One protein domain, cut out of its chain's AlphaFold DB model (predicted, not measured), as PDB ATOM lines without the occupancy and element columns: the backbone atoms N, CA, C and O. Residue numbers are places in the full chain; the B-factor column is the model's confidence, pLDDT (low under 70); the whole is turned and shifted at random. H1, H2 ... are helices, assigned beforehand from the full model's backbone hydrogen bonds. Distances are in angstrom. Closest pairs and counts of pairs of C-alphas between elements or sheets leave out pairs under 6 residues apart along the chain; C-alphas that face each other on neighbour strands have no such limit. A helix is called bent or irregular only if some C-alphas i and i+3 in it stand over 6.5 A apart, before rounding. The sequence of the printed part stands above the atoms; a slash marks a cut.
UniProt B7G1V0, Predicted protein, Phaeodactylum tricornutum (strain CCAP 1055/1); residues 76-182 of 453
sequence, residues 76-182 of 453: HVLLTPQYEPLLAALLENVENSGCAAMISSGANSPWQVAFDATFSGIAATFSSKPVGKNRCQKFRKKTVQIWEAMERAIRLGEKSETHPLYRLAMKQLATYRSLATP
ATOM      1  N   HIS A  76      15.001 170.658 283.985       61.56
ATOM      2  CA  HIS A  76      13.596 170.305 284.214       61.56
ATOM      3  C   HIS A  76      12.911 169.817 282.931       61.56
ATOM      4  O   HIS A  76      12.035 168.963 282.981       61.56
ATOM      5  N   VAL A  77      13.363 170.308 281.774       66.31
ATOM      6  CA  VAL A  77      12.854 169.921 280.458       66.31
ATOM      7  C   VAL A  77      13.333 168.513 280.081       66.31
ATOM      8  O   VAL A  77      12.559 167.736 279.536       66.31
ATOM      9  N   LEU A  78      14.564 168.133 280.439       64.69
ATOM     10  CA  LEU A  78      15.128 166.804 280.138       64.69
ATOM     11  C   LEU A  78      14.402 165.641 280.827       64.69
ATOM     12  O   LEU A  78      14.550 164.499 280.408       64.69
ATOM     13  N   LEU A  79      13.628 165.920 281.878       70.12
ATOM     14  CA  LEU A  79      12.829 164.919 282.584       70.12
ATOM     15  C   LEU A  79      11.415 164.767 282.008       70.12
ATOM     16  O   LEU A  79      10.639 163.966 282.535       70.12
ATOM     17  N   THR A  80      11.066 165.509 280.956       77.31
ATOM     18  CA  THR A  80       9.783 165.357 280.262       77.31
ATOM     19  C   THR A  80       9.842 164.205 279.245       77.31
ATOM     20  O   THR A  80      10.918 163.935 278.703       77.31
ATOM     21  N   PRO A  81       8.712 163.530 278.953       78.38
ATOM     22  CA  PRO A  81       8.690 162.345 278.085       78.38
ATOM     23  C   PRO A  81       9.307 162.575 276.699       78.38
ATOM     24  O   PRO A  81       9.969 161.704 276.146       78.38
ATOM     25  N   GLN A  82       9.169 163.785 276.150       78.44
ATOM     26  CA  GLN A  82       9.705 164.139 274.832       78.44
ATOM     27  C   GLN A  82      11.246 164.099 274.740       78.44
ATOM     28  O   GLN A  82      11.789 164.003 273.643       78.44
ATOM     29  N   TYR A  83      11.954 164.156 275.875       80.50
ATOM     30  CA  TYR A  83      13.416 164.042 275.946       80.50
ATOM     31  C   TYR A  83      13.876 162.717 276.562       80.50
ATOM     32  O   TYR A  83      15.073 162.531 276.777       80.50
ATOM     33  N   GLU A  84      12.967 161.772 276.804       83.31
ATOM     34  CA  GLU A  84      13.310 160.447 277.322       83.31
ATOM     35  C   GLU A  84      14.335 159.702 276.442       83.31
ATOM     36  O   GLU A  84      15.293 159.173 277.004       83.31
ATOM     37  N   PRO A  85      14.265 159.734 275.092       83.56
ATOM     38  CA  PRO A  85      15.287 159.104 274.250       83.56
ATOM     39  C   PRO A  85      16.675 159.741 274.409       83.56
ATOM     40  O   PRO A  85      17.698 159.056 274.389       83.56
ATOM     41  N   LEU A  86      16.718 161.064 274.600       84.25
ATOM     42  CA  LEU A  86      17.954 161.798 274.865       84.25
ATOM     43  C   LEU A  86      18.528 161.426 276.236       84.25
ATOM     44  O   LEU A  86      19.736 161.233 276.372       84.25
ATOM     45  N   LEU A  87      17.662 161.315 277.241       84.44
ATOM     46  CA  LEU A  87      18.031 160.912 278.590       84.44
ATOM     47  C   LEU A  87      18.542 159.464 278.625       84.44
ATOM     48  O   LEU A  87      19.560 159.204 279.258       84.44
ATOM     49  N   ALA A  88      17.891 158.548 277.904       86.88
ATOM     50  CA  ALA A  88      18.312 157.156 277.771       86.88
ATOM     51  C   ALA A  88      19.713 157.058 277.157       86.88
ATOM     52  O   ALA A  88      20.620 156.508 277.781       86.88
ATOM     53  N   ALA A  89      19.927 157.696 276.002       86.00
ATOM     54  CA  ALA A  89      21.225 157.704 275.334       86.00
ATOM     55  C   ALA A  89      22.327 158.330 276.203       86.00
ATOM     56  O   ALA A  89      23.459 157.852 276.214       86.00
ATOM     57  N   LEU A  90      22.014 159.391 276.952       88.94
ATOM     58  CA  LEU A  90      22.961 160.006 277.880       88.94
ATOM     59  C   LEU A  90      23.382 159.023 278.979       88.94
ATOM     60  O   LEU A  90      24.577 158.880 279.237       88.94
ATOM     61  N   LEU A  91      22.424 158.351 279.620       88.62
ATOM     62  CA  LEU A  91      22.705 157.408 280.704       88.62
ATOM     63  C   LEU A  91      23.447 156.165 280.199       88.62
ATOM     64  O   LEU A  91      24.404 155.737 280.840       88.62
ATOM     65  N   GLU A  92      23.075 155.627 279.038       89.38
ATOM     66  CA  GLU A  92      23.773 154.496 278.416       89.38
ATOM     67  C   GLU A  92      25.208 154.853 278.030       89.38
ATOM     68  O   GLU A  92      26.139 154.124 278.362       89.38
ATOM     69  N   ASN A  93      25.427 156.007 277.395       88.06
ATOM     70  CA  ASN A  93      26.774 156.432 277.017       88.06
ATOM     71  C   ASN A  93      27.665 156.679 278.237       88.06
ATOM     72  O   ASN A  93      28.866 156.417 278.179       88.06
ATOM     73  N   VAL A  94      27.097 157.162 279.345       87.44
ATOM     74  CA  VAL A  94      27.810 157.317 280.621       87.44
ATOM     75  C   VAL A  94      28.155 155.961 281.246       87.44
ATOM     76  O   VAL A  94      29.260 155.818 281.777       87.44
ATOM     77  N   GLU A  95      27.270 154.967 281.143       87.00
ATOM     78  CA  GLU A  95      27.543 153.595 281.593       87.00
ATOM     79  C   GLU A  95      28.654 152.954 280.754       87.00
ATOM     80  O   GLU A  95      29.664 152.516 281.297       87.00
ATOM     81  N   ASN A  96      28.507 152.980 279.426       82.69
ATOM     82  CA  ASN A  96      29.406 152.324 278.468       82.69
ATOM     83  C   ASN A  96      30.837 152.863 278.527       82.69
ATOM     84  O   ASN A  96      31.801 152.147 278.274       82.69
ATOM     85  N   SER A  97      30.982 154.140 278.858       80.75
ATOM     86  CA  SER A  97      32.284 154.786 279.023       80.75
ATOM     87  C   SER A  97      32.856 154.633 280.436       80.75
ATOM     88  O   SER A  97      34.014 154.978 280.655       80.75
ATOM     89  N   GLY A  98      32.076 154.155 281.410       78.12
ATOM     90  CA  GLY A  98      32.499 154.056 282.808       78.12
ATOM     91  C   GLY A  98      32.695 155.416 283.491       78.12
ATOM     92  O   GLY A  98      33.447 155.521 284.461       78.12
ATOM     93  N   CYS A  99      32.041 156.484 283.013       75.75
ATOM     94  CA  CYS A  99      32.245 157.841 283.546       75.75
ATOM     95  C   CYS A  99      31.849 157.997 285.006       75.75
ATOM     96  O   CYS A  99      32.467 158.779 285.727       75.75
ATOM     97  N   ALA A 100      30.813 157.275 285.440       71.00
ATOM     98  CA  ALA A 100      30.346 157.318 286.822       71.00
ATOM     99  C   ALA A 100      31.454 156.913 287.812       71.00
ATOM    100  O   ALA A 100      31.448 157.376 288.950       71.00
ATOM    101  N   ALA A 101      32.441 156.129 287.352       65.75
ATOM    102  CA  ALA A 101      33.601 155.701 288.121       65.75
ATOM    103  C   ALA A 101      34.797 156.682 288.075       65.75
ATOM    104  O   ALA A 101      35.872 156.371 288.588       65.75
ATOM    105  N   MET A 102      34.661 157.864 287.454       68.56
ATOM    106  CA  MET A 102      35.759 158.829 287.324       68.56
ATOM    107  C   MET A 102      35.351 160.273 287.635       68.56
ATOM    108  O   MET A 102      34.343 160.788 287.166       68.56
ATOM    109  N   ILE A 103      36.209 160.985 288.373       65.06
ATOM    110  CA  ILE A 103      36.046 162.410 288.717       65.06
ATOM    111  C   ILE A 103      36.924 163.316 287.841       65.06
ATOM    112  O   ILE A 103      36.785 164.536 287.871       65.06
ATOM    113  N   SER A 104      37.824 162.769 287.026       65.12
ATOM    114  CA  SER A 104      38.700 163.581 286.173       65.12
ATOM    115  C   SER A 104      38.023 163.971 284.854       65.12
ATOM    116  O   SER A 104      37.362 163.150 284.223       65.12
ATOM    117  N   SER A 105      38.217 165.219 284.418       58.53
ATOM    118  CA  SER A 105      37.665 165.787 283.175       58.53
ATOM    119  C   SER A 105      38.761 166.234 282.196       58.53
ATOM    120  O   SER A 105      38.707 167.335 281.648       58.53
ATOM    121  N   GLY A 106      39.795 165.405 282.021       60.03
ATOM    122  CA  GLY A 106      40.881 165.638 281.061       60.03
ATOM    123  C   GLY A 106      40.504 165.339 279.602       60.03
ATOM    124  O   GLY A 106      39.464 164.737 279.320       60.03
ATOM    125  N   ALA A 107      41.380 165.732 278.671       57.00
ATOM    126  CA  ALA A 107      41.342 165.225 277.298       57.00
ATOM    127  C   ALA A 107      41.515 163.696 277.342       57.00
ATOM    128  O   ALA A 107      42.383 163.210 278.065       57.00
ATOM    129  N   ASN A 108      40.660 162.952 276.635       64.62
ATOM    130  CA  ASN A 108      40.526 161.486 276.720       64.62
ATOM    131  C   ASN A 108      39.932 160.952 278.036       64.62
ATOM    132  O   ASN A 108      40.054 159.767 278.329       64.62
ATOM    133  N   SER A 109      39.285 161.798 278.847       78.75
ATOM    134  CA  SER A 109      38.486 161.283 279.963       78.75
ATOM    135  C   SER A 109      37.296 160.475 279.436       78.75
ATOM    136  O   SER A 109      36.735 160.839 278.398       78.75
ATOM    137  N   PRO A 110      36.837 159.450 280.176       80.62
ATOM    138  CA  PRO A 110      35.548 158.815 279.929       80.62
ATOM    139  C   PRO A 110      34.437 159.831 279.669       80.62
ATOM    140  O   PRO A 110      33.664 159.677 278.731       80.62
ATOM    141  N   TRP A 111      34.418 160.927 280.442       84.38
ATOM    142  CA  TRP A 111      33.434 162.003 280.306       84.38
ATOM    143  C   TRP A 111      33.460 162.667 278.933       84.38
ATOM    144  O   TRP A 111      32.409 163.061 278.437       84.38
ATOM    145  N   GLN A 112      34.637 162.777 278.313       83.62
ATOM    146  CA  GLN A 112      34.772 163.274 276.949       83.62
ATOM    147  C   GLN A 112      34.207 162.268 275.938       83.62
ATOM    148  O   GLN A 112      33.488 162.681 275.038       83.62
ATOM    149  N   VAL A 113      34.447 160.965 276.128       82.44
ATOM    150  CA  VAL A 113      33.903 159.900 275.266       82.44
ATOM    151  C   VAL A 113      32.375 159.840 275.356       82.44
ATOM    152  O   VAL A 113      31.703 159.862 274.329       82.44
ATOM    153  N   ALA A 114      31.812 159.847 276.569       85.38
ATOM    154  CA  ALA A 114      30.363 159.890 276.777       85.38
ATOM    155  C   ALA A 114      29.733 161.143 276.168       85.38
ATOM    156  O   ALA A 114      28.668 161.076 275.553       85.38
ATOM    157  N   PHE A 115      30.396 162.287 276.335       86.00
ATOM    158  CA  PHE A 115      29.978 163.544 275.737       86.00
ATOM    159  C   PHE A 115      29.958 163.435 274.206       86.00
ATOM    160  O   PHE A 115      28.925 163.696 273.591       86.00
ATOM    161  N   ASP A 116      31.057 163.003 273.587       83.81
ATOM    162  CA  ASP A 116      31.159 162.919 272.131       83.81
ATOM    163  C   ASP A 116      30.162 161.899 271.557       83.81
ATOM    164  O   ASP A 116      29.519 162.194 270.551       83.81
ATOM    165  N   ALA A 117      29.937 160.764 272.229       82.56
ATOM    166  CA  ALA A 117      28.926 159.776 271.844       82.56
ATOM    167  C   ALA A 117      27.495 160.336 271.936       82.56
ATOM    168  O   ALA A 117      26.709 160.210 270.997       82.56
ATOM    169  N   THR A 118      27.170 161.041 273.025       84.00
ATOM    170  CA  THR A 118      25.832 161.619 273.235       84.00
ATOM    171  C   THR A 118      25.521 162.699 272.194       84.00
ATOM    172  O   THR A 118      24.426 162.717 271.632       84.00
ATOM    173  N   PHE A 119      26.493 163.567 271.892       78.38
ATOM    174  CA  PHE A 119      26.346 164.676 270.940       78.38
ATOM    175  C   PHE A 119      26.571 164.314 269.472       78.38
ATOM    176  O   PHE A 119      26.189 165.096 268.604       78.38
ATOM    177  N   SER A 120      27.167 163.158 269.180       78.12
ATOM    178  CA  SER A 120      27.237 162.621 267.813       78.12
ATOM    179  C   SER A 120      26.030 161.748 267.469       78.12
ATOM    180  O   SER A 120      25.754 161.544 266.293       78.12
ATOM    181  N   GLY A 121      25.311 161.255 268.482       76.38
ATOM    182  CA  GLY A 121      24.072 160.504 268.324       76.38
ATOM    183  C   GLY A 121      22.831 161.382 268.465       76.38
ATOM    184  O   GLY A 121      22.705 162.443 267.854       76.38
ATOM    185  N   ILE A 122      21.899 160.934 269.307       71.06
ATOM    186  CA  ILE A 122      20.557 161.510 269.390       71.06
ATOM    187  C   ILE A 122      20.541 162.973 269.852       71.06
ATOM    188  O   ILE A 122      19.646 163.716 269.478       71.06
ATOM    189  N   ALA A 123      21.538 163.464 270.599       68.50
ATOM    190  CA  ALA A 123      21.521 164.866 271.024       68.50
ATOM    191  C   ALA A 123      21.723 165.855 269.866       68.50
ATOM    192  O   ALA A 123      21.307 167.005 269.999       68.50
ATOM    193  N   ALA A 124      22.275 165.415 268.728       69.69
ATOM    194  CA  ALA A 124      22.369 166.232 267.519       69.69
ATOM    195  C   ALA A 124      20.986 166.615 266.955       69.69
ATOM    196  O   ALA A 124      20.856 167.652 266.307       69.69
ATOM    197  N   THR A 125      19.936 165.827 267.232       72.56
ATOM    198  CA  THR A 125      18.562 166.150 266.808       72.56
ATOM    199  C   THR A 125      17.912 167.208 267.706       72.56
ATOM    200  O   THR A 125      16.992 167.903 267.275       72.56
ATOM    201  N   PHE A 126      18.410 167.372 268.937       66.94
ATOM    202  CA  PHE A 126      17.840 168.263 269.955       66.94
ATOM    203  C   PHE A 126      18.640 169.554 270.173       66.94
ATOM    204  O   PHE A 126      18.072 170.565 270.581       66.94
ATOM    205  N   SER A 127      19.947 169.542 269.917       67.81
ATOM    206  CA  SER A 127      20.865 170.647 270.196       67.81
ATOM    207  C   SER A 127      21.985 170.659 269.163       67.81
ATOM    208  O   SER A 127      22.482 169.607 268.765       67.81
ATOM    209  N   SER A 128      22.458 171.844 268.777       66.25
ATOM    210  CA  SER A 128      23.738 171.919 268.073       66.25
ATOM    211  C   SER A 128      24.862 171.504 269.031       66.25
ATOM    212  O   SER A 128      24.730 171.652 270.254       66.25
ATOM    213  N   LYS A 129      25.956 170.942 268.490       65.62
ATOM    214  CA  LYS A 129      27.118 170.521 269.291       65.62
ATOM    215  C   LYS A 129      27.548 171.681 270.198       65.62
ATOM    216  O   LYS A 129      27.818 172.767 269.681       65.62
ATOM    217  N   PRO A 130      27.620 171.497 271.527       64.50
ATOM    218  CA  PRO A 130      27.912 172.602 272.419       64.50
ATOM    219  C   PRO A 130      29.348 173.073 272.196       64.50
ATOM    220  O   PRO A 130      30.319 172.334 272.379       64.50
ATOM    221  N   VAL A 131      29.455 174.332 271.782       58.12
ATOM    222  CA  VAL A 131      30.712 175.013 271.482       58.12
ATOM    223  C   VAL A 131      31.202 175.711 272.751       58.12
ATOM    224  O   VAL A 131      30.424 176.355 273.453       58.12
ATOM    225  N   GLY A 132      32.489 175.577 273.075       66.44
ATOM    226  CA  GLY A 132      33.109 176.337 274.165       66.44
ATOM    227  C   GLY A 132      34.132 175.574 275.005       66.44
ATOM    228  O   GLY A 132      34.225 174.341 274.992       66.44
ATOM    229  N   LYS A 133      34.909 176.349 275.770       71.19
ATOM    230  CA  LYS A 133      35.833 175.842 276.795       71.19
ATOM    231  C   LYS A 133      35.020 175.192 277.929       71.19
ATOM    232  O   LYS A 133      33.911 175.627 278.234       71.19
ATOM    233  N   ASN A 134      35.554 174.139 278.551       79.44
ATOM    234  CA  ASN A 134      34.938 173.421 279.685       79.44
ATOM    235  C   ASN A 134      33.613 172.682 279.387       79.44
ATOM    236  O   ASN A 134      32.871 172.355 280.314       79.44
ATOM    237  N   ARG A 135      33.304 172.372 278.119       80.69
ATOM    238  CA  ARG A 135      32.074 171.644 277.736       80.69
ATOM    239  C   ARG A 135      31.918 170.290 278.440       80.69
ATOM    240  O   ARG A 135      30.845 170.002 278.954       80.69
ATOM    241  N   CYS A 136      33.000 169.519 278.559       80.31
ATOM    242  CA  CYS A 136      33.010 168.219 279.238       80.31
ATOM    243  C   CYS A 136      32.710 168.354 280.741       80.31
ATOM    244  O   CYS A 136      31.900 167.617 281.299       80.31
ATOM    245  N   GLN A 137      33.274 169.376 281.391       81.62
ATOM    246  CA  GLN A 137      32.990 169.669 282.797       81.62
ATOM    247  C   GLN A 137      31.529 170.097 283.007       81.62
ATOM    248  O   GLN A 137      30.888 169.661 283.964       81.62
ATOM    249  N   LYS A 138      30.981 170.923 282.104       83.12
ATOM    250  CA  LYS A 138      29.563 171.318 282.126       83.12
ATOM    251  C   LYS A 138      28.641 170.122 281.892       83.12
ATOM    252  O   LYS A 138      27.662 169.988 282.618       83.12
ATOM    253  N   PHE A 139      28.977 169.254 280.936       84.69
ATOM    254  CA  PHE A 139      28.255 168.013 280.657       84.69
ATOM    255  C   PHE A 139      28.192 167.133 281.899       84.69
ATOM    256  O   PHE A 139      27.104 166.838 282.374       84.69
ATOM    257  N   ARG A 140      29.344 166.851 282.516       86.69
ATOM    258  CA  ARG A 140      29.406 166.115 283.780       86.69
ATOM    259  C   ARG A 140      28.534 166.740 284.868       86.69
ATOM    260  O   ARG A 140      27.730 166.043 285.477       86.69
ATOM    261  N   LYS A 141      28.682 168.049 285.123       86.06
ATOM    262  CA  LYS A 141      27.892 168.752 286.150       86.06
ATOM    263  C   LYS A 141      26.392 168.601 285.882       86.06
ATOM    264  O   LYS A 141      25.630 168.392 286.818       86.06
ATOM    265  N   LYS A 142      25.974 168.685 284.618       85.25
ATOM    266  CA  LYS A 142      24.574 168.522 284.214       85.25
ATOM    267  C   LYS A 142      24.090 167.087 284.386       85.25
ATOM    268  O   LYS A 142      23.047 166.901 284.992       85.25
ATOM    269  N   THR A 143      24.859 166.092 283.961       87.88
ATOM    270  CA  THR A 143      24.536 164.675 284.169       87.88
ATOM    271  C   THR A 143      24.335 164.344 285.649       87.88
ATOM    272  O   THR A 143      23.340 163.723 286.006       87.88
ATOM    273  N   VAL A 144      25.207 164.837 286.534       88.06
ATOM    274  CA  VAL A 144      25.046 164.640 287.986       88.06
ATOM    275  C   VAL A 144      23.770 165.307 288.504       88.06
ATOM    276  O   VAL A 144      23.011 164.684 289.243       88.06
ATOM    277  N   GLN A 145      23.469 166.532 288.057       87.75
ATOM    278  CA  GLN A 145      22.203 167.195 288.391       87.75
ATOM    279  C   GLN A 145      20.981 166.386 287.922       87.75
ATOM    280  O   GLN A 145      19.927 166.482 288.546       87.75
ATOM    281  N   ILE A 146      21.089 165.615 286.828       87.06
ATOM    282  CA  ILE A 146      19.969 164.833 286.274       87.06
ATOM    283  C   ILE A 146      19.696 163.683 287.229       87.06
ATOM    284  O   ILE A 146      18.556 163.478 287.635       87.06
ATOM    285  N   TRP A 147      20.753 162.978 287.628       90.44
ATOM    286  CA  TRP A 147      20.664 161.896 288.594       90.44
ATOM    287  C   TRP A 147      20.041 162.358 289.917       90.44
ATOM    288  O   TRP A 147      19.096 161.740 290.401       90.44
ATOM    289  N   GLU A 148      20.511 163.479 290.471       90.00
ATOM    290  CA  GLU A 148      19.975 164.051 291.715       90.00
ATOM    291  C   GLU A 148      18.518 164.512 291.574       90.00
ATOM    292  O   GLU A 148      17.720 164.360 292.499       90.00
ATOM    293  N   ALA A 149      18.145 165.070 290.420       86.50
ATOM    294  CA  ALA A 149      16.768 165.468 290.153       86.50
ATOM    295  C   ALA A 149      15.832 164.256 290.033       86.50
ATOM    296  O   ALA A 149      14.724 164.305 290.560       86.50
ATOM    297  N   MET A 150      16.278 163.161 289.408       86.50
ATOM    298  CA  MET A 150      15.515 161.909 289.346       86.50
ATOM    299  C   MET A 150      15.324 161.286 290.731       86.50
ATOM    300  O   MET A 150      14.228 160.834 291.049       86.50
ATOM    301  N   GLU A 151      16.364 161.299 291.569       90.00
ATOM    302  CA  GLU A 151      16.264 160.851 292.961       90.00
ATOM    303  C   GLU A 151      15.247 161.690 293.749       90.00
ATOM    304  O   GLU A 151      14.397 161.139 294.447       90.00
ATOM    305  N   ARG A 152      15.300 163.021 293.611       87.25
ATOM    306  CA  ARG A 152      14.372 163.934 294.292       87.25
ATOM    307  C   ARG A 152      12.927 163.731 293.837       87.25
ATOM    308  O   ARG A 152      12.055 163.640 294.691       87.25
ATOM    309  N   ALA A 153      12.688 163.622 292.530       82.88
ATOM    310  CA  ALA A 153      11.348 163.438 291.968       82.88
ATOM    311  C   ALA A 153      10.664 162.169 292.507       82.88
ATOM    312  O   ALA A 153       9.464 162.167 292.755       82.88
ATOM    313  N   ILE A 154      11.429 161.101 292.740       83.50
ATOM    314  CA  ILE A 154      10.896 159.866 293.327       83.50
ATOM    315  C   ILE A 154      10.666 159.999 294.830       83.50
ATOM    316  O   ILE A 154       9.612 159.601 295.315       83.50
ATOM    317  N   ARG A 155      11.589 160.629 295.571       85.06
ATOM    318  CA  ARG A 155      11.389 160.891 297.010       85.06
ATOM    319  C   ARG A 155      10.160 161.758 297.290       85.06
ATOM    320  O   ARG A 155       9.520 161.574 298.319       85.06
ATOM    321  N   LEU A 156       9.850 162.695 296.395       85.56
ATOM    322  CA  LEU A 156       8.665 163.555 296.478       85.56
ATOM    323  C   LEU A 156       7.389 162.883 295.942       85.56
ATOM    324  O   LEU A 156       6.317 163.472 296.027       85.56
ATOM    325  N   GLY A 157       7.481 161.668 295.389       79.94
ATOM    326  CA  GLY A 157       6.346 160.955 294.796       79.94
ATOM    327  C   GLY A 157       5.867 161.514 293.449       79.94
ATOM    328  O   GLY A 157       4.841 161.076 292.940       79.94
ATOM    329  N   GLU A 158       6.599 162.455 292.843       77.69
ATOM    330  CA  GLU A 158       6.283 163.043 291.530       77.69
ATOM    331  C   GLU A 158       6.507 162.049 290.383       77.69
ATOM    332  O   GLU A 158       5.893 162.148 289.319       77.69
ATOM    333  N   LYS A 159       7.410 161.084 290.585       74.12
ATOM    334  CA  LYS A 159       7.684 159.993 289.649       74.12
ATOM    335  C   LYS A 159       7.723 158.655 290.374       74.12
ATOM    336  O   LYS A 159       8.085 158.576 291.540       74.12
ATOM    337  N   SER A 160       7.388 157.596 289.641       74.69
ATOM    338  CA  SER A 160       7.462 156.223 290.137       74.69
ATOM    339  C   SER A 160       8.883 155.660 290.033       74.69
ATOM    340  O   SER A 160       9.574 155.879 289.034       74.69
ATOM    341  N   GLU A 161       9.276 154.837 291.011       76.44
ATOM    342  CA  GLU A 161      10.476 153.984 290.958       76.44
ATOM    343  C   GLU A 161      10.468 153.013 289.764       76.44
ATOM    344  O   GLU A 161      11.511 152.495 289.365       76.44
ATOM    345  N   THR A 162       9.299 152.789 289.157       78.75
ATOM    346  CA  THR A 162       9.134 151.960 287.955       78.75
ATOM    347  C   THR A 162       9.584 152.648 286.667       78.75
ATOM    348  O   THR A 162       9.498 152.039 285.602       78.75
ATOM    349  N   HIS A 163      10.042 153.903 286.718       76.75
ATOM    350  CA  HIS A 163      10.557 154.591 285.537       76.75
ATOM    351  C   HIS A 163      11.757 153.813 284.950       76.75
ATOM    352  O   HIS A 163      12.710 153.534 285.682       76.75
ATOM    353  N   PRO A 164      11.781 153.506 283.637       80.19
ATOM    354  CA  PRO A 164      12.764 152.588 283.041       80.19
ATOM    355  C   PRO A 164      14.217 153.033 283.262       80.19
ATOM    356  O   PRO A 164      15.100 152.225 283.536       80.19
ATOM    357  N   LEU A 165      14.452 154.345 283.226       84.25
ATOM    358  CA  LEU A 165      15.777 154.944 283.406       84.25
ATOM    359  C   LEU A 165      16.211 155.134 284.871       84.25
ATOM    360  O   LEU A 165      17.367 155.471 285.127       84.25
ATOM    361  N   TYR A 166      15.316 154.935 285.843       86.31
ATOM    362  CA  TYR A 166      15.602 155.236 287.248       86.31
ATOM    363  C   TYR A 166      16.700 154.348 287.827       86.31
ATOM    364  O   TYR A 166      17.661 154.852 288.406       86.31
ATOM    365  N   ARG A 167      16.598 153.029 287.621       86.38
ATOM    366  CA  ARG A 167      17.586 152.068 288.133       86.38
ATOM    367  C   ARG A 167      18.998 152.389 287.647       86.38
ATOM    368  O   ARG A 167      19.935 152.367 288.443       86.38
ATOM    369  N   LEU A 168      19.138 152.733 286.366       87.44
ATOM    370  CA  LEU A 168      20.425 153.085 285.771       87.44
ATOM    371  C   LEU A 168      20.967 154.401 286.348       87.44
ATOM    372  O   LEU A 168      22.111 154.447 286.795       87.44
ATOM    373  N   ALA A 169      20.132 155.440 286.430       88.31
ATOM    374  CA  ALA A 169      20.517 156.719 287.023       88.31
ATOM    375  C   ALA A 169      20.952 156.577 288.494       88.31
ATOM    376  O   ALA A 169      21.947 157.175 288.898       88.31
ATOM    377  N   MET A 170      20.251 155.764 289.294       91.69
ATOM    378  CA  MET A 170      20.599 155.548 290.705       91.69
ATOM    379  C   MET A 170      21.878 154.736 290.873       91.69
ATOM    380  O   MET A 170      22.702 155.083 291.719       91.69
ATOM    381  N   LYS A 171      22.090 153.707 290.041       88.62
ATOM    382  CA  LYS A 171      23.354 152.957 290.004       88.62
ATOM    383  C   LYS A 171      24.531 153.902 289.747       88.62
ATOM    384  O   LYS A 171      25.523 153.878 290.471       88.62
ATOM    385  N   GLN A 172      24.404 154.776 288.751       90.31
ATOM    386  CA  GLN A 172      25.449 155.734 288.389       90.31
ATOM    387  C   GLN A 172      25.670 156.798 289.469       90.31
ATOM    388  O   GLN A 172      26.816 157.113 289.790       90.31
ATOM    389  N   LEU A 173      24.596 157.303 290.083       89.81
ATOM    390  CA  LEU A 173      24.671 158.257 291.190       89.81
ATOM    391  C   LEU A 173      25.359 157.667 292.422       89.81
ATOM    392  O   LEU A 173      26.184 158.339 293.039       89.81
ATOM    393  N   ALA A 174      25.041 156.419 292.773       86.12
ATOM    394  CA  ALA A 174      25.664 155.712 293.886       86.12
ATOM    395  C   ALA A 174      27.171 155.536 293.648       86.12
ATOM    396  O   ALA A 174      27.975 155.924 294.498       86.12
ATOM    397  N   THR A 175      27.558 155.061 292.458       84.00
ATOM    398  CA  THR A 175      28.966 154.951 292.045       84.00
ATOM    399  C   THR A 175      29.665 156.308 292.121       84.00
ATOM    400  O   THR A 175      30.723 156.432 292.738       84.00
ATOM    401  N   TYR A 176      29.039 157.358 291.590       85.25
ATOM    402  CA  TYR A 176      29.595 158.705 291.607       85.25
ATOM    403  C   TYR A 176      29.807 159.238 293.032       85.25
ATOM    404  O   TYR A 176      30.879 159.755 293.344       85.25
ATOM    405  N   ARG A 177      28.822 159.077 293.927       87.06
ATOM    406  CA  ARG A 177      28.912 159.494 295.339       87.06
ATOM    407  C   ARG A 177      29.974 158.719 296.118       87.06
ATOM    408  O   ARG A 177      30.662 159.322 296.940       87.06
ATOM    409  N   SER A 178      30.140 157.426 295.834       80.62
ATOM    410  CA  SER A 178      31.152 156.577 296.486       80.62
ATOM    411  C   SER A 178      32.593 157.016 296.199       80.62
ATOM    412  O   SER A 178      33.493 156.749 296.986       80.62
ATOM    413  N   LEU A 179      32.803 157.728 295.090       70.94
ATOM    414  CA  LEU A 179      34.110 158.244 294.682       70.94
ATOM    415  C   LEU A 179      34.271 159.736 294.972       70.94
ATOM    416  O   LEU A 179      35.395 160.221 295.102       70.94
ATOM    417  N   ALA A 180      33.158 160.476 295.007       69.06
ATOM    418  CA  ALA A 180      33.127 161.915 295.258       69.06
ATOM    419  C   ALA A 180      33.158 162.265 296.747       69.06
ATOM    420  O   ALA A 180      33.324 163.437 297.081       69.06
ATOM    421  N   THR A 181      33.005 161.278 297.632       56.56
ATOM    422  CA  THR A 181      33.181 161.468 299.069       56.56
ATOM    423  C   THR A 181      34.654 161.783 299.339       56.56
ATOM    424  O   THR A 181      35.516 160.940 299.089       56.56
ATOM    425  N   PRO A 182      34.984 163.000 299.805       46.78
ATOM    426  CA  PRO A 182      36.347 163.307 300.193       46.78
ATOM    427  C   PRO A 182      36.675 162.440 301.406       46.78
ATOM    428  O   PRO A 182      35.946 162.466 302.397       46.78
TER     429      PRO A 182
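This is residues 76 to 182 of the 453 residues of the protein "Predicted protein" of Phaeodactylum tricornutum (strain CCAP 1055/1) (UniProt B7G1V0). The longest helix, H4, crosses one side of a layer of three helices, in which H1 has H2 and H5 for neighbours. The short H3 follows at the far end of H2. The printed part has 107 residues with five named helices, H1 to H5 in order, and no named strand; the class is all helix. It is compact, with a radius of gyration of the C-alphas of 13.4 A and spans of 39 by 37 by 21 A.

H1, residues 81 to 96, begins with C-alpha 81 at (8.690, 162.345, 278.085) and measures 23.0 A; it is irregular, with C-alphas 82 and 85 7.5 A apart. H2 is residues 110 to 120, 15.2 A, and H3 residues 123 to 126. H4, residues 135 to 155, measures 30.2 A. H5, residues 166 to 180, measures 20.4 A and ends with C-alpha 180 at (33.127, 161.915, 295.258).

H1, with residues 89 to 96 alone, touches H2 in a helical hairpin, at a steep tilt of 39 degrees; the closest C-alphas, of Asn 93 and Ala 114, are 5.0 A apart. H1 and H5 only just touch, with 3 pairs of C-alphas within 8 A, closest at Leu 91 and Ala 169, 6.7 A. H4 touches H5 with residues 144 to 151 alone, closest C-alphas Trp 147 and Ala 169, 5.4 A, opposite ways at 60 degrees, a steep tilt. H4 and H2 touch about perpendicular, at 88 degrees, closest C-alphas Gln 112 and Cys 136, 5.7 A. H3 and H5 are apart. Every O i to N i+4 pair is within hydrogen-bond range in H2, H4 and H5; in H1 10 of 12 are, and H3 is too short for such a pair.

The C-alphas farthest apart, of Ala 107 and Gly 157, are 39.4 A apart. The printed part has no cut. The link from H1 to H2, 13 residues, is long. The mean pLDDT of the printed part is 78.7; residues 101 to 108 and 126 to 132 are among those under 70.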